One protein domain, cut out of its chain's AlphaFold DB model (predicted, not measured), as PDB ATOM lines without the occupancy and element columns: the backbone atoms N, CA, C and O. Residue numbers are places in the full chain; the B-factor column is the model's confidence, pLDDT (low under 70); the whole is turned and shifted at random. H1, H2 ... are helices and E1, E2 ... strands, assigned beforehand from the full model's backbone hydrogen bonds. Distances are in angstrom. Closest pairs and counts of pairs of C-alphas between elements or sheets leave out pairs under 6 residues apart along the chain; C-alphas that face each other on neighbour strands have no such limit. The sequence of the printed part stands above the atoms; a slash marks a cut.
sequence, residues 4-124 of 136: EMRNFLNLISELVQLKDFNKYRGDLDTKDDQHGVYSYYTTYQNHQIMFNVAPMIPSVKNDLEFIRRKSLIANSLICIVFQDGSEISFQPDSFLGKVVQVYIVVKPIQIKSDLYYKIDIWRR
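AT A GLANCE: This is residues 4 to 124 of the 136 residues of the protein "Hypothetical protein" of Rotaria sp. Silwood2 (UniProt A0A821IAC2). Two small three-stranded sheets, apart from each other, are bridged by helix H1, which packs on both. The E5-E6 hairpin reaches out at one end of the longest axis; H2 sits near the start of E4, among long loops. The printed part has 121 residues, under half in named elements, ordered H1 E1 E2 E3 H2 E4 E5 E6, in the mixed class. One sheet, E4 E5 E6, is mixed; the other, E1 E2 E3, is antiparallel. The whole is compact, radius of gyration of the C-alphas 15.1 A, spanning 43 by 30 by 28 A.

IN THESE COORDINATES: E4 is residues 78 to 82, E5 102 to 111, 27.7 A long, and E6 114 to 123, 29.4 A, ending at C-alpha 123 (20.603, 6.857, 25.840). H1, residues 4 to 12, begins at C-alpha 4 (33.711, -13.348, 30.535). E1 is residues 14 to 17, E2 38 to 44, 19.9 A, E3 47 to 51 and H2 67 to 74.

HOW THE PARTS SIT: E4 and E5 are parallel, N 81 to O 104 2.8 A; E5 and E6 form an antiparallel hairpin, N 105 to O 120 2.8 A. H1 is on this sheet, height 9.4 A, with C-alphas of Glu 4 and Pro 108 closest to E5, 6.8 A. H1 is also on E1 E2 E3, height 10.4 A, along E2 at 12 degrees on the local plane; the closest C-alphas of H1 and E2, Leu 9 and Tyr 40, are 7.2 A apart. These strands form a meander, each the antiparallel neighbour of the one before: N 16 to O 39 is 2.8 A, N 42 to O 49 2.9 A. H2 is on neither sheet; its C-alpha 73 is 7.1 A from that of Cys 79 in E4, the closest pair. In H1 and H2 every O i to N i+4 pair is within hydrogen-bond range.

THE WHOLE: The C-alphas farthest apart, Lys 31 and Lys 112, are 44.6 A apart. The printed part has no cut. The links E1 to E2, E3 to H2 and E4 to E5 are long. Mean pLDDT of the printed part is 85.1; it is under 70 at residues 60 to 65, 67 to 68, 74, 86 to 89 and 92 to 98.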
ATOM      1  N   GLU A   4      33.842 -14.687  29.975       92.00
ATOM      2  CA  GLU A   4      33.711 -13.348  30.535       92.00
ATOM      3  C   GLU A   4      32.251 -12.886  30.521       92.00
ATOM      4  O   GLU A   4      31.746 -12.397  31.536       92.00
ATOM      5  N   MET A   5      31.550 -13.106  29.400       93.19
ATOM      6  CA  MET A   5      30.117 -12.824  29.275       93.19
ATOM      7  C   MET A   5      29.294 -13.711  30.211       93.19
ATOM      8  O   MET A   5      28.349 -13.241  30.841       93.19
ATOM      9  N   ARG A   6      29.643 -14.998  30.320       94.62
ATOM     10  CA  ARG A   6      28.960 -15.926  31.229       94.62
ATOM     11  C   ARG A   6      29.153 -15.520  32.690       94.62
ATOM     12  O   ARG A   6      28.187 -15.515  33.440       94.62
ATOM     13  N   ASN A   7      30.373 -15.151  33.074       94.44
ATOM     14  CA  ASN A   7      30.690 -14.670  34.418       94.44
ATOM     15  C   ASN A   7      29.909 -13.395  34.743       94.44
ATOM     16  O   ASN A   7      29.349 -13.289  35.829       94.44
ATOM     17  N   PHE A   8      29.803 -12.472  33.784       95.50
ATOM     18  CA  PHE A   8      28.997 -11.264  33.938       95.50
ATOM     19  C   PHE A   8      27.508 -11.584  34.124       95.50
ATOM     20  O   PHE A   8      26.878 -11.057  35.035       95.50
ATOM     21  N   LEU A   9      26.941 -12.474  33.305       96.62
ATOM     22  CA  LEU A   9      25.540 -12.882  33.451       96.62
ATOM     23  C   LEU A   9      25.287 -13.553  34.807       96.62
ATOM     24  O   LEU A   9      24.332 -13.189  35.484       96.62
ATOM     25  N   ASN A  10      26.178 -14.447  35.241       96.38
ATOM     26  CA  ASN A  10      26.116 -15.080  36.563       96.38
ATOM     27  C   ASN A  10      26.257 -14.079  37.723       96.38
ATOM     28  O   ASN A  10      25.791 -14.353  38.823       96.38
ATOM     29  N   LEU A  11      26.918 -12.938  37.505       95.75
ATOM     30  CA  LEU A  11      27.042 -11.883  38.511       95.75
ATOM     31  C   LEU A  11      25.718 -11.131  38.709       95.75
ATOM     32  O   LEU A  11      25.390 -10.757  39.832       95.75
ATOM     33  N   ILE A  12      24.968 -10.892  37.629       96.25
ATOM     34  CA  ILE A  12      23.742 -10.072  37.661       96.25
ATOM     35  C   ILE A  12      22.450 -10.899  37.710       96.25
ATOM     36  O   ILE A  12      21.359 -10.337  37.841       96.25
ATOM     37  N   SER A  13      22.543 -12.219  37.548       97.56
ATOM     38  CA  SER A  13      21.390 -13.098  37.365       97.56
ATOM     39  C   SER A  13      21.728 -14.575  37.545       97.56
ATOM     40  O   SER A  13      22.885 -14.959  37.676       97.56
ATOM     41  N   GLU A  14      20.698 -15.413  37.506       97.44
ATOM     42  CA  GLU A  14      20.801 -16.862  37.631       97.44
ATOM     43  C   GLU A  14      20.376 -17.541  36.328       97.44
ATOM     44  O   GLU A  14      19.410 -17.126  35.681       97.44
ATOM     45  N   LEU A  15      21.081 -18.609  35.946       97.69
ATOM     46  CA  LEU A  15      20.689 -19.450  34.818       97.69
ATOM     47  C   LEU A  15      19.438 -20.259  35.193       97.69
ATOM     48  O   LEU A  15      19.449 -21.016  36.161       97.69
ATOM     49  N   VAL A  16      18.380 -20.149  34.393       97.62
ATOM     50  CA  VAL A  16      17.102 -20.842  34.601       97.62
ATOM     51  C   VAL A  16      16.708 -21.655  33.374       97.62
ATOM     52  O   VAL A  16      16.999 -21.272  32.239       97.62
ATOM     53  N   GLN A  17      16.032 -22.780  33.595       97.19
ATOM     54  CA  GLN A  17      15.398 -23.551  32.527       97.19
ATOM     55  C   GLN A  17      14.099 -22.859  32.095       97.19
ATOM     56  O   GLN A  17      13.328 -22.419  32.946       97.19
ATOM     57  N   LEU A  18      13.866 -22.759  30.784       96.88
ATOM     58  CA  LEU A  18      12.674 -22.117  30.222       96.88
ATOM     59  C   LEU A  18      11.456 -23.036  30.215       96.88
ATOM     60  O   LEU A  18      10.340 -22.577  30.459       96.88
ATOM     61  N   LYS A  19      11.658 -24.330  29.959       96.75
ATOM     62  CA  LYS A  19      10.581 -25.316  29.996       96.75
ATOM     63  C   LYS A  19       9.898 -25.312  31.363       96.75
ATOM     64  O   LYS A  19      10.564 -25.444  32.386       96.75
ATOM     65  N   ASP A  20       8.578 -25.140  31.355       96.00
ATOM     66  CA  ASP A  20       7.728 -25.070  32.551       96.00
ATOM     67  C   ASP A  20       8.081 -23.927  33.530       96.00
ATOM     68  O   ASP A  20       7.620 -23.912  34.675       96.00
ATOM     69  N   PHE A  21       8.853 -22.925  33.088       96.94
ATOM     70  CA  PHE A  21       9.173 -21.759  33.909       96.94
ATOM     71  C   PHE A  21       7.901 -20.977  34.258       96.94
ATOM     72  O   PHE A  21       7.156 -20.534  33.382       96.94
ATOM     73  N   ASN A  22       7.655 -20.798  35.556       95.56
ATOM     74  CA  ASN A  22       6.384 -20.305  36.092       95.56
ATOM     75  C   ASN A  22       6.433 -18.861  36.627       95.56
ATOM     76  O   ASN A  22       5.467 -18.403  37.237       95.56
ATOM     77  N   LYS A  23       7.543 -18.142  36.409       96.31
ATOM     78  CA  LYS A  23       7.697 -16.713  36.744       96.31
ATOM     79  C   LYS A  23       7.632 -15.845  35.477       96.31
ATOM     80  O   LYS A  23       7.308 -16.331  34.393       96.31
ATOM     81  N   TYR A  24       7.926 -14.546  35.591       96.00
ATOM     82  CA  TYR A  24       7.970 -13.636  34.445       96.00
ATOM     83  C   TYR A  24       8.985 -14.089  33.387       96.00
ATOM     84  O   TYR A  24      10.170 -14.244  33.677       96.00
ATOM     85  N   ARG A  25       8.513 -14.263  32.149       92.50
ATOM     86  CA  ARG A  25       9.275 -14.878  31.052       92.50
ATOM     87  C   ARG A  25       9.736 -13.926  29.946       92.50
ATOM     88  O   ARG A  25      10.357 -14.404  29.013       92.50
ATOM     89  N   GLY A  26       9.443 -12.622  30.020       83.75
ATOM     90  CA  GLY A  26       9.976 -11.616  29.079       83.75
ATOM     91  C   GLY A  26       9.873 -11.990  27.591       83.75
ATOM     92  O   GLY A  26      10.860 -11.897  26.871       83.75
ATOM     93  N   ASP A  27       8.701 -12.465  27.160       86.75
ATOM     94  CA  ASP A  27       8.392 -12.966  25.804       86.75
ATOM     95  C   ASP A  27       9.096 -14.262  25.359       86.75
ATOM     96  O   ASP A  27       8.877 -14.748  24.243       86.75
ATOM     97  N   LEU A  28       9.888 -14.888  26.232       90.31
ATOM     98  CA  LEU A  28      10.494 -16.185  25.957       90.31
ATOM     99  C   LEU A  28       9.446 -17.304  25.958       90.31
ATOM    100  O   LEU A  28       8.448 -17.279  26.682       90.31
ATOM    101  N   ASP A  29       9.690 -18.297  25.105       89.75
ATOM    102  CA  ASP A  29       8.848 -19.479  25.002       89.75
ATOM    103  C   ASP A  29       9.229 -20.446  26.121       89.75
ATOM    104  O   ASP A  29      10.408 -20.696  26.355       89.75
ATOM    105  N   THR A  30       8.219 -20.970  26.811       93.88
ATOM    106  CA  THR A  30       8.374 -21.858  27.971       93.88
ATOM    107  C   THR A  30       7.766 -23.240  27.728       93.88
ATOM    108  O   THR A  30       7.632 -24.019  28.670       93.88
ATOM    109  N   LYS A  31       7.341 -23.532  26.488       91.94
ATOM    110  CA  LYS A  31       6.643 -24.775  26.129       91.94
ATOM    111  C   LYS A  31       7.412 -25.618  25.119       91.94
ATOM    112  O   LYS A  31       7.605 -26.806  25.361       91.94
ATOM    113  N   ASP A  32       7.856 -25.000  24.027       90.44
ATOM    114  CA  ASP A  32       8.331 -25.702  22.830       90.44
ATOM    115  C   ASP A  32       9.813 -25.399  22.512       90.44
ATOM    116  O   ASP A  32      10.265 -25.595  21.384       90.44
ATOM    117  N   ASP A  33      10.569 -24.897  23.500       88.88
ATOM    118  CA  ASP A  33      11.995 -24.533  23.431       88.88
ATOM    119  C   ASP A  33      12.365 -23.594  22.265       88.88
ATOM    120  O   ASP A  33      13.527 -23.495  21.849       88.88
ATOM    121  N   GLN A  34      11.398 -22.847  21.724       86.19
ATOM    122  CA  GLN A  34      11.624 -22.073  20.504       86.19
ATOM    123  C   GLN A  34      12.570 -20.880  20.705       86.19
ATOM    124  O   GLN A  34      13.142 -20.364  19.741       86.19
ATOM    125  N   HIS A  35      12.720 -20.422  21.949       89.38
ATOM    126  CA  HIS A  35      13.642 -19.355  22.341       89.38
ATOM    127  C   HIS A  35      14.872 -19.877  23.098       89.38
ATOM    128  O   HIS A  35      15.635 -19.085  23.645       89.38
ATOM    129  N   GLY A  36      15.103 -21.191  23.055       90.38
ATOM    130  CA  GLY A  36      16.174 -21.875  23.766       90.38
ATOM    131  C   GLY A  36      15.641 -22.686  24.943       90.38
ATOM    132  O   GLY A  36      14.469 -22.608  25.295       90.38
ATOM    133  N   VAL A  37      16.528 -23.475  25.547       95.19
ATOM    134  CA  VAL A  37      16.201 -24.325  26.710       95.19
ATOM    135  C   VAL A  37      16.458 -23.590  28.026       95.19
ATOM    136  O   VAL A  37      15.832 -23.880  29.044       95.19
ATOM    137  N   TYR A  38      17.377 -22.624  28.011       96.12
ATOM    138  CA  TYR A  38      17.792 -21.866  29.182       96.12
ATOM    139  C   TYR A  38      17.793 -20.375  28.880       96.12
ATOM    140  O   TYR A  38      17.977 -19.960  27.737       96.12
ATOM    141  N   SER A  39      17.657 -19.585  29.935       96.44
ATOM    142  CA  SER A  39      17.876 -18.148  29.913       96.44
ATOM    143  C   SER A  39      18.442 -17.688  31.255       96.44
ATOM    144  O   SER A  39      18.726 -18.512  32.122       96.44
ATOM    145  N   TYR A  40      18.615 -16.383  31.426       97.62
ATOM    146  CA  TYR A  40      19.018 -15.779  32.686       97.62
ATOM    147  C   TYR A  40      17.874 -14.970  33.284       97.62
ATOM    148  O   TYR A  40      17.158 -14.262  32.573       97.62
ATOM    149  N   TYR A  41      17.710 -15.068  34.598       97.94
ATOM    150  CA  TYR A  41      16.623 -14.441  35.338       97.94
ATOM    151  C   TYR A  41      17.125 -13.894  36.673       97.94
ATOM    152  O   TYR A  41      18.007 -14.475  37.299       97.94
ATOM    153  N   THR A  42      16.548 -12.789  37.134       97.69
ATOM    154  CA  THR A  42      16.792 -12.282  38.488       97.69
ATOM    155  C   THR A  42      15.550 -11.616  39.070       97.69
ATOM    156  O   THR A  42      14.558 -11.360  38.381       97.69
ATOM    157  N   THR A  43      15.592 -11.340  40.370       97.44
ATOM    158  CA  THR A  43      14.620 -10.489  41.054       97.44
ATOM    159  C   THR A  43      15.370  -9.391  41.793       97.44
ATOM    160  O   THR A  43      16.203  -9.678  42.648       97.44
ATOM    161  N   TYR A  44      15.057  -8.134  41.491       93.62
ATOM    162  CA  TYR A  44      15.656  -6.971  42.140       93.62
ATOM    163  C   TYR A  44      14.558  -6.045  42.654       93.62
ATOM    164  O   TYR A  44      13.677  -5.651  41.894       93.62
ATOM    165  N   GLN A  45      14.573  -5.718  43.950       94.62
ATOM    166  CA  GLN A  45      13.548  -4.874  44.589       94.62
ATOM    167  C   GLN A  45      12.106  -5.313  44.253       94.62
ATOM    168  O   GLN A  45      11.274  -4.494  43.878       94.62
ATOM    169  N   ASN A  46      11.819  -6.617  44.338       93.44
ATOM    170  CA  ASN A  46      10.537  -7.243  43.962       93.44
ATOM    171  C   ASN A  46      10.149  -7.153  42.472       93.44
ATOM    172  O   ASN A  46       9.078  -7.627  42.097       93.44
ATOM    173  N   HIS A  47      11.014  -6.623  41.609       94.50
ATOM    174  CA  HIS A  47      10.827  -6.630  40.163       94.50
ATOM    175  C   HIS A  47      11.497  -7.857  39.556       94.50
ATOM    176  O   HIS A  47      12.654  -8.163  39.846       94.50
ATOM    177  N   GLN A  48      10.760  -8.563  38.706       96.38
ATOM    178  CA  GLN A  48      11.247  -9.742  38.005       96.38
ATOM    179  C   GLN A  48      11.864  -9.329  36.670       96.38
ATOM    180  O   GLN A  48      11.240  -8.599  35.901       96.38
ATOM    181  N   ILE A  49      13.070  -9.812  36.384       96.00
ATOM    182  CA  ILE A  49      13.821  -9.450  35.182       96.00
ATOM    183  C   ILE A  49      14.201 -10.739  34.457       96.00
ATOM    184  O   ILE A  49      14.856 -11.608  35.030       96.00
ATOM    185  N   MET A  50      13.787 -10.852  33.196       96.19
ATOM    186  CA  MET A  50      14.184 -11.926  32.287       96.19
ATOM    187  C   MET A  50      15.110 -11.353  31.215       96.19
ATOM    188  O   MET A  50      14.777 -10.343  30.595       96.19
ATOM    189  N   PHE A  51      16.255 -11.992  30.989       95.00
ATOM    190  CA  PHE A  51      17.242 -11.541  30.010       95.00
ATOM    191  C   PHE A  51      17.069 -12.268  28.675       95.00
ATOM    192  O   PHE A  51      17.241 -13.479  28.590       95.00
ATOM    193  N   ASN A  52      16.820 -11.528  27.596       92.44
ATOM    194  CA  ASN A  52      16.776 -12.081  26.238       92.44
ATOM    195  C   ASN A  52      18.202 -12.227  25.678       92.44
ATOM    196  O   ASN A  52      18.697 -11.379  24.935       92.44
ATOM    197  N   VAL A  53      18.900 -13.297  26.073       92.06
ATOM    198  CA  VAL A  53      20.327 -13.489  25.767       92.06
ATOM    199  C   VAL A  53      20.532 -13.950  24.321       92.06
ATOM    200  O   VAL A  53      20.339 -15.118  23.983       92.06
ATOM    201  N   ALA A  54      20.985 -13.036  23.456       88.75
ATOM    202  CA  ALA A  54      21.092 -13.256  22.009       88.75
ATOM    203  C   ALA A  54      21.808 -14.568  21.609       88.75
ATOM    204  O   ALA A  54      21.254 -15.309  20.793       88.75
ATOM    205  N   PRO A  55      22.983 -14.923  22.179       89.19
ATOM    206  CA  PRO A  55      23.662 -16.178  21.850       89.19
ATOM    207  C   PRO A  55      22.941 -17.454  22.312       89.19
ATOM    208  O   PRO A  55      23.306 -18.530  21.849       89.19
ATOM    209  N   MET A  56      21.973 -17.354  23.229       90.38
ATOM    210  CA  MET A  56      21.191 -18.490  23.740       90.38
ATOM    211  C   MET A  56      19.888 -18.710  22.964       90.38
ATOM    212  O   MET A  56      19.319 -19.796  23.034       90.38
ATOM    213  N   ILE A  57      19.451 -17.719  22.180       88.50
ATOM    214  CA  ILE A  57      18.282 -17.832  21.306       88.50
ATOM    215  C   ILE A  57      18.688 -18.588  20.025       88.50
ATOM    216  O   ILE A  57      19.573 -18.107  19.292       88.50
ATOM    217  N   PRO A  58      18.056 -19.743  19.723       84.44
ATOM    218  CA  PRO A  58      18.363 -20.543  18.543       84.44
ATOM    219  C   PRO A  58      18.188 -19.745  17.248       84.44
ATOM    220  O   PRO A  58      17.193 -19.048  17.054       84.44
ATOM    221  N   SER A  59      19.144 -19.877  16.329       71.56
ATOM    222  CA  SER A  59      18.954 -19.448  14.942       71.56
ATOM    223  C   SER A  59      18.121 -20.495  14.206       71.56
ATOM    224  O   SER A  59      18.475 -21.676  14.206       71.56
ATOM    225  N   VAL A  60      17.038 -20.078  13.557       69.06
ATOM    226  CA  VAL A  60      16.230 -20.980  12.728       69.06
ATOM    227  C   VAL A  60      16.954 -21.210  11.397       69.06
ATOM    228  O   VAL A  60      17.525 -20.280  10.827       69.06
ATOM    229  N   LYS A  61      16.948 -22.447  10.875       57.94
ATOM    230  CA  LYS A  61      17.434 -22.717   9.510       57.94
ATOM    231  C   LYS A  61      16.641 -21.836   8.533       57.94
ATOM    232  O   LYS A  61      15.417 -21.846   8.581       57.94
ATOM    233  N   ASN A  62      17.340 -21.098   7.669       63.12
ATOM    234  CA  ASN A  62      16.812 -20.083   6.738       63.12
ATOM    235  C   ASN A  62      16.475 -18.700   7.330       63.12
ATOM    236  O   ASN A  62      16.044 -17.830   6.577       63.12
ATOM    237  N   ASP A  63      16.736 -18.437   8.614       66.94
ATOM    238  CA  ASP A  63      16.689 -17.074   9.169       66.94
ATOM    239  C   ASP A  63      18.052 -16.381   9.005       66.94
ATOM    240  O   ASP A  63      18.769 -16.132   9.976       66.94
ATOM    241  N   LEU A  64      18.439 -16.121   7.748       63.75
ATOM    242  CA  LEU A  64      19.722 -15.488   7.392       63.75
ATOM    243  C   LEU A  64      19.904 -14.116   8.059       63.75
ATOM    244  O   LEU A  64      21.021 -13.704   8.356       63.75
ATOM    245  N   GLU A  65      18.791 -13.440   8.332       63.78
ATOM    246  CA  GLU A  65      18.750 -12.115   8.936       63.78
ATOM    247  C   GLU A  65      18.659 -12.146  10.469       63.78
ATOM    248  O   GLU A  65      18.624 -11.082  11.090       63.78
ATOM    249  N   PHE A  66      18.636 -13.328  11.098       70.06
ATOM    250  CA  PHE A  66      18.433 -13.501  12.541       70.06
ATOM    251  C   PHE A  66      17.194 -12.756  13.065       70.06
ATOM    252  O   PHE A  66      17.198 -12.269  14.198       70.06
ATOM    253  N   ILE A  67      16.140 -12.642  12.256       69.81
ATOM    254  CA  ILE A  67      14.919 -11.872  12.519       69.81
ATOM    255  C   ILE A  67      14.340 -12.224  13.884       69.81
ATOM    256  O   ILE A  67      13.964 -11.326  14.633       69.81
ATOM    257  N   ARG A  68      14.311 -13.509  14.255       69.06
ATOM    258  CA  ARG A  68      13.738 -13.937  15.539       69.06
ATOM    259  C   ARG A  68      14.520 -13.392  16.735       69.06
ATOM    260  O   ARG A  68      13.942 -12.833  17.664       69.06
ATOM    261  N   ARG A  69      15.848 -13.502  16.678       74.62
ATOM    262  CA  ARG A  69      16.769 -12.952  17.683       74.62
ATOM    263  C   ARG A  69      16.696 -11.424  17.705       74.62
ATOM    264  O   ARG A  69      16.606 -10.837  18.777       74.62
ATOM    265  N   LYS A  70      16.698 -10.788  16.529       72.12
ATOM    266  CA  LYS A  70      16.583  -9.334  16.376       72.12
ATOM    267  C   LYS A  70      15.260  -8.816  16.946       72.12
ATOM    268  O   LYS A  70      15.291  -7.814  17.636       72.12
ATOM    269  N   SER A  71      14.137  -9.499  16.724       73.81
ATOM    270  CA  SER A  71      12.808  -9.100  17.218       73.81
ATOM    271  C   SER A  71      12.749  -9.052  18.747       73.81
ATOM    272  O   SER A  71      12.355  -8.038  19.316       73.81
ATOM    273  N   LEU A  72      13.234 -10.098  19.428       73.25
ATOM    274  CA  LEU A  72      13.255 -10.146  20.897       73.25
ATOM    275  C   LEU A  72      14.123  -9.037  21.513       73.25
ATOM    276  O   LEU A  72      13.770  -8.459  22.540       73.25
ATOM    277  N   ILE A  73      15.252  -8.720  20.877       74.06
ATOM    278  CA  ILE A  73      16.175  -7.683  21.357       74.06
ATOM    279  C   ILE A  73      15.650  -6.284  21.010       74.06
ATOM    280  O   ILE A  73      15.667  -5.397  21.855       74.06
ATOM    281  N   ALA A  74      15.138  -6.087  19.793       67.94
ATOM    282  CA  ALA A  74      14.620  -4.807  19.310       67.94
ATOM    283  C   ALA A  74      13.352  -4.349  20.040       67.94
ATOM    284  O   ALA A  74      13.079  -3.153  20.044       67.94
ATOM    285  N   ASN A  75      12.590  -5.272  20.633       76.38
ATOM    286  CA  ASN A  75      11.400  -4.959  21.429       76.38
ATOM    287  C   ASN A  75      11.719  -4.659  22.904       76.38
ATOM    288  O   ASN A  75      10.813  -4.346  23.673       76.38
ATOM    289  N   SER A  76      12.986  -4.744  23.314       79.62
ATOM    290  CA  SER A  76      13.405  -4.422  24.679       79.62
ATOM    291  C   SER A  76      13.675  -2.921  24.820       79.62
ATOM    292  O   SER A  76      14.351  -2.330  23.986       79.62
ATOM    293  N   LEU A  77      13.196  -2.291  25.897       85.62
ATOM    294  CA  LEU A  77      13.490  -0.873  26.178       85.62
ATOM    295  C   LEU A  77      14.966  -0.642  26.541       85.62
ATOM    296  O   LEU A  77      15.521   0.418  26.249       85.62
ATOM    297  N   ILE A  78      15.594  -1.635  27.174       88.31
ATOM    298  CA  ILE A  78      16.986  -1.605  27.625       88.31
ATOM    299  C   ILE A  78      17.732  -2.758  26.953       88.31
ATOM    300  O   ILE A  78      17.277  -3.901  26.997       88.31
ATOM    301  N   CYS A  79      18.889  -2.470  26.360       89.56
ATOM    302  CA  CYS A  79      19.753  -3.462  25.727       89.56
ATOM    303  C   CYS A  79      21.142  -3.458  26.380       89.56
ATOM    304  O   CYS A  79      21.805  -2.425  26.435       89.56
ATOM    305  N   ILE A  80      21.604  -4.613  26.865       91.81
ATOM    306  CA  ILE A  80      22.981  -4.767  27.352       91.81
ATOM    307  C   ILE A  80      23.849  -5.284  26.206       91.81
ATOM    308  O   ILE A  80      23.591  -6.355  25.654       91.81
ATOM    309  N   VAL A  81      24.897  -4.537  25.873       90.88
ATOM    310  CA  VAL A  81      25.864  -4.890  24.832       90.88
ATOM    311  C   VAL A  81      27.160  -5.319  25.499       90.88
ATOM    312  O   VAL A  81      27.898  -4.493  26.024       90.88
ATOM    313  N   PHE A  82      27.452  -6.618  25.473       92.31
ATOM    314  CA  PHE A  82      28.708  -7.150  25.996       92.31
ATOM    315  C   PHE A  82      29.777  -7.164  24.895       92.31
ATOM    316  O   PHE A  82      29.647  -7.897  23.912       92.31
ATOM    317  N   GLN A  83      30.820  -6.345  25.039       90.31
ATOM    318  CA  GLN A  83      31.896  -6.200  24.056       90.31
ATOM    319  C   GLN A  83      33.099  -7.056  24.429       90.31
ATOM    320  O   GLN A  83      34.012  -6.609  25.120       90.31
ATOM    321  N   ASP A  84      33.103  -8.294  23.955       82.19
ATOM    322  CA  ASP A  84      34.217  -9.203  24.179       82.19
ATOM    323  C   ASP A  84      35.345  -8.972  23.162       82.19
ATOM    324  O   ASP A  84      35.140  -9.124  21.956       82.19
ATOM    325  N   GLY A  85      36.520  -8.561  23.645       71.06
ATOM    326  CA  GLY A  85      37.767  -8.500  22.873       71.06
ATOM    327  C   GLY A  85      37.813  -7.560  21.658       71.06
ATOM    328  O   GLY A  85      38.842  -7.519  20.986       71.06
ATOM    329  N   SER A  86      36.752  -6.810  21.342       63.22
ATOM    330  CA  SER A  86      36.729  -5.929  20.169       63.22
ATOM    331  C   SER A  86      37.180  -4.496  20.491       63.22
ATOM    332  O   SER A  86      36.750  -3.864  21.459       63.22
ATOM    333  N   GLU A  87      38.052  -3.961  19.633       62.34
ATOM    334  CA  GLU A  87      38.431  -2.536  19.589       62.34
ATOM    335  C   GLU A  87      37.340  -1.672  18.921       62.34
ATOM    336  O   GLU A  87      37.383  -0.443  18.956       62.34
ATOM    337  N   ILE A  88      36.338  -2.312  18.305       68.38
ATOM    338  CA  ILE A  88      35.228  -1.626  17.647       68.38
ATOM    339  C   ILE A  88      34.337  -1.013  18.726       68.38
ATOM    340  O   ILE A  88      33.691  -1.722  19.497       68.38
ATOM    341  N   SER A  89      34.288   0.316  18.765       69.75
ATOM    342  CA  SER A  89      33.388   1.047  19.657       69.75
ATOM    343  C   SER A  89      31.936   0.781  19.269       69.75
ATOM    344  O   SER A  89      31.581   0.842  18.091       69.75
ATOM    345  N   PHE A  90      31.094   0.473  20.254       73.31
ATOM    346  CA  PHE A  90      29.661   0.336  20.028       73.31
ATOM    347  C   PHE A  90      29.087   1.677  19.546       73.31
ATOM    348  O   PHE A  90      29.273   2.700  20.203       73.31
ATOM    349  N   GLN A  91      28.390   1.668  18.407       70.50
ATOM    350  CA  GLN A  91      27.674   2.832  17.885       70.50
ATOM    351  C   GLN A  91      26.163   2.550  17.908       70.50
ATOM    352  O   GLN A  91      25.709   1.689  17.150       70.50
ATOM    353  N   PRO A  92      25.370   3.253  18.738       66.44
ATOM    354  CA  PRO A  92      23.930   3.009  18.869       66.44
ATOM    355  C   PRO A  92      23.167   3.102  17.539       66.44
ATOM    356  O   PRO A  92      22.304   2.271  17.270       66.44
ATOM    357  N   ASP A  93      23.558   4.038  16.667       64.31
ATOM    358  CA  ASP A  93      22.929   4.279  15.356       64.31
ATOM    359  C   ASP A  93      22.995   3.064  14.415       64.31
ATOM    360  O   ASP A  93      22.232   2.961  13.454       64.31
ATOM    361  N   SER A  94      23.903   2.125  14.696       58.03
ATOM    362  CA  SER A  94      24.119   0.923  13.893       58.03
ATOM    363  C   SER A  94      23.325  -0.306  14.356       58.03
ATOM    364  O   SER A  94      23.329  -1.317  13.652       58.03
ATOM    365  N   PHE A  95      22.613  -0.253  15.496       57.38
ATOM    366  CA  PHE A  95      21.979  -1.437  16.088       57.38
ATOM    367  C   PHE A  95      20.518  -1.240  16.529       57.38
ATOM    368  O   PHE A  95      20.224  -0.540  17.484       57.38
ATOM    369  N   LEU A  96      19.636  -2.027  15.894       61.31
ATOM    370  CA  LEU A  96      18.331  -2.525  16.367       61.31
ATOM    371  C   LEU A  96      17.280  -1.516  16.877       61.31
ATOM    372  O   LEU A  96      17.314  -1.093  18.022       61.31
ATOM    373  N   GLY A  97      16.215  -1.366  16.075       58.22
ATOM    374  CA  GLY A  97      14.828  -1.184  16.535       58.22
ATOM    375  C   GLY A  97      14.423   0.209  17.032       58.22
ATOM    376  O   GLY A  97      15.111   0.845  17.812       58.22
ATOM    377  N   LYS A  98      13.223   0.674  16.655       61.50
ATOM    378  CA  LYS A  98      12.676   1.976  17.099       61.50
ATOM    379  C   LYS A  98      12.395   2.066  18.612       61.50
ATOM    380  O   LYS A  98      12.108   3.166  19.081       61.50
ATOM    381  N   VAL A  99      12.428   0.946  19.341       71.44
ATOM    382  CA  VAL A  99      11.932   0.827  20.725       71.44
ATOM    383  C   VAL A  99      13.049   0.854  21.770       71.44
ATOM    384  O   VAL A  99      12.785   1.287  22.887       71.44
ATOM    385  N   VAL A 100      14.284   0.460  21.436       76.06
ATOM    386  CA  VAL A 100      15.393   0.495  22.403       76.06
ATOM    387  C   VAL A 100      15.700   1.947  22.767       76.06
ATOM    388  O   VAL A 100      15.916   2.794  21.900       76.06
ATOM    389  N   GLN A 101      15.685   2.242  24.064       82.19
ATOM    390  CA  GLN A 101      15.857   3.589  24.612       82.19
ATOM    391  C   GLN A 101      17.222   3.768  25.272       82.19
ATOM    392  O   GLN A 101      17.810   4.851  25.200       82.19
ATOM    393  N   VAL A 102      17.719   2.706  25.910       86.75
ATOM    394  CA  VAL A 102      18.967   2.700  26.674       86.75
ATOM    395  C   VAL A 102      19.822   1.514  26.246       86.75
ATOM    396  O   VAL A 102      19.349   0.377  26.225       86.75
ATOM    397  N   TYR A 103      21.096   1.773  25.966       87.69
ATOM    398  CA  TYR A 103      22.118   0.746  25.808       87.69
ATOM    399  C   TYR A 103      23.106   0.824  26.968       87.69
ATOM    400  O   TYR A 103      23.650   1.886  27.266       87.69
ATOM    401  N   ILE A 104      23.360  -0.311  27.607       91.12
ATOM    402  CA  ILE A 104      24.394  -0.460  28.631       91.12
ATOM    403  C   ILE A 104      25.514  -1.276  27.998       91.12
ATOM    404  O   ILE A 104      25.366  -2.474  27.762       91.12
ATOM    405  N   VAL A 105      26.619  -0.619  27.674       91.12
ATOM    406  CA  VAL A 105      27.782  -1.246  27.053       91.12
ATOM    407  C   VAL A 105      28.708  -1.730  28.156       91.12
ATOM    408  O   VAL A 105      29.138  -0.945  28.995       91.12
ATOM    409  N   VAL A 106      29.011  -3.024  28.162       93.88
ATOM    410  CA  VAL A 106      29.860  -3.674  29.159       93.88
ATOM    411  C   VAL A 106      31.094  -4.223  28.462       93.88
ATOM    412  O   VAL A 106      30.985  -5.090  27.593       93.88
ATOM    413  N   LYS A 107      32.271  -3.739  28.857       92.56
ATOM    414  CA  LYS A 107      33.564  -4.217  28.362       92.56
ATOM    415  C   LYS A 107      34.340  -4.881  29.506       92.56
ATOM    416  O   LYS A 107      34.661  -4.191  30.477       92.56
ATOM    417  N   PRO A 108      34.651  -6.188  29.431       92.00
ATOM    418  CA  PRO A 108      35.557  -6.814  30.383       92.00
ATOM    419  C   PRO A 108      36.964  -6.219  30.227       92.00
ATOM    420  O   PRO A 108      37.466  -6.054  29.115       92.00
ATOM    421  N   ILE A 109      37.598  -5.882  31.347       90.38
ATOM    422  CA  ILE A 109      38.971  -5.384  31.421       90.38
ATOM    423  C   ILE A 109      39.725  -6.251  32.418       90.38
ATOM    424  O   ILE A 109      39.413  -6.270  33.606       90.38
ATOM    425  N   GLN A 110      40.754  -6.934  31.931       87.44
ATOM    426  CA  GLN A 110      41.664  -7.679  32.784       87.44
ATOM    427  C   GLN A 110      42.762  -6.736  33.288       87.44
ATOM    428  O   GLN A 110      43.543  -6.206  32.495       87.44
ATOM    429  N   ILE A 111      42.839  -6.526  34.602       89.06
ATOM    430  CA  ILE A 111      43.910  -5.749  35.238       89.06
ATOM    431  C   ILE A 111      44.676  -6.704  36.148       89.06
ATOM    432  O   ILE A 111      44.175  -7.130  37.185       89.06
ATOM    433  N   LYS A 112      45.912  -7.041  35.761       89.81
ATOM    434  CA  LYS A 112      46.694  -8.114  36.397       89.81
ATOM    435  C   LYS A 112      45.910  -9.441  36.358       89.81
ATOM    436  O   LYS A 112      45.608  -9.936  35.276       89.81
ATOM    437  N   SER A 113      45.582 -10.008  37.518       89.06
ATOM    438  CA  SER A 113      44.849 -11.272  37.660       89.06
ATOM    439  C   SER A 113      43.350 -11.085  37.909       89.06
ATOM    440  O   SER A 113      42.622 -12.073  37.892       89.06
ATOM    441  N   ASP A 114      42.883  -9.846  38.071       88.25
ATOM    442  CA  ASP A 114      41.494  -9.546  38.409       88.25
ATOM    443  C   ASP A 114      40.704  -9.078  37.178       88.25
ATOM    444  O   ASP A 114      41.211  -8.336  36.325       88.25
ATOM    445  N   LEU A 115      39.444  -9.511  37.105       88.06
ATOM    446  CA  LEU A 115      38.498  -9.146  36.054       88.06
ATOM    447  C   LEU A 115      37.625  -7.976  36.519       88.06
ATOM    448  O   LEU A 115      36.890  -8.090  37.498       88.06
ATOM    449  N   TYR A 116      37.671  -6.877  35.775       91.06
ATOM    450  CA  TYR A 116      36.820  -5.705  35.957       91.06
ATOM    451  C   TYR A 116      35.875  -5.549  34.768       91.06
ATOM    452  O   TYR A 116      36.111  -6.090  33.688       91.06
ATOM    453  N   TYR A 117      34.819  -4.760  34.945       92.50
ATOM    454  CA  TYR A 117      33.901  -4.400  33.872       92.50
ATOM    455  C   TYR A 117      33.835  -2.881  33.756       92.50
ATOM    456  O   TYR A 117      33.412  -2.202  34.689       92.50
ATOM    457  N   LYS A 118      34.246  -2.342  32.607       91.94
ATOM    458  CA  LYS A 118      33.952  -0.955  32.249       91.94
ATOM    459  C   LYS A 118      32.531  -0.890  31.702       91.94
ATOM    460  O   LYS A 118      32.164  -1.708  30.859       91.94
ATOM    461  N   ILE A 119      31.761   0.083  32.180       92.06
ATOM    462  CA  ILE A 119      30.366   0.287  31.798       92.06
ATOM    463  C   ILE A 119      30.230   1.678  31.180       92.06
ATOM    464  O   ILE A 119      30.561   2.665  31.829       92.06
ATOM    465  N   ASP A 120      29.735   1.742  29.947       90.12
ATOM    466  CA  ASP A 120      29.363   2.983  29.266       90.12
ATOM    467  C   ASP A 120      27.845   2.951  28.998       90.12
ATOM    468  O   ASP A 120      27.318   1.960  28.489       90.12
ATOM    469  N   ILE A 121      27.120   4.016  29.349       88.75
ATOM    470  CA  ILE A 121      25.660   4.096  29.170       88.75
ATOM    471  C   ILE A 121      25.351   5.042  28.018       88.75
ATOM    472  O   ILE A 121      25.747   6.206  28.025       88.75
ATOM    473  N   TRP A 122      24.596   4.543  27.047       84.69
ATOM    474  CA  TRP A 122      24.060   5.324  25.945       84.69
ATOM    475  C   TRP A 122      22.555   5.405  26.061       84.69
ATOM    476  O   TRP A 122      21.872   4.428  26.360       84.69
ATOM    477  N   ARG A 123      22.026   6.581  25.770       80.75
ATOM    478  CA  ARG A 123      20.603   6.857  25.840       80.75
ATOM    479  C   ARG A 123      20.198   7.621  24.597       80.75
ATOM    480  O   ARG A 123      20.928   8.509  24.159       80.75
ATOM    481  N   ARG A 124      19.025   7.317  24.048       74.00
ATOM    482  CA  ARG A 124      18.461   8.173  23.009       74.00
ATOM    483  C   ARG A 124      18.160   9.570  23.563       74.00
ATOM    484  O   ARG A 124      17.593   9.713  24.648       74.00
TER     485      ARG A 124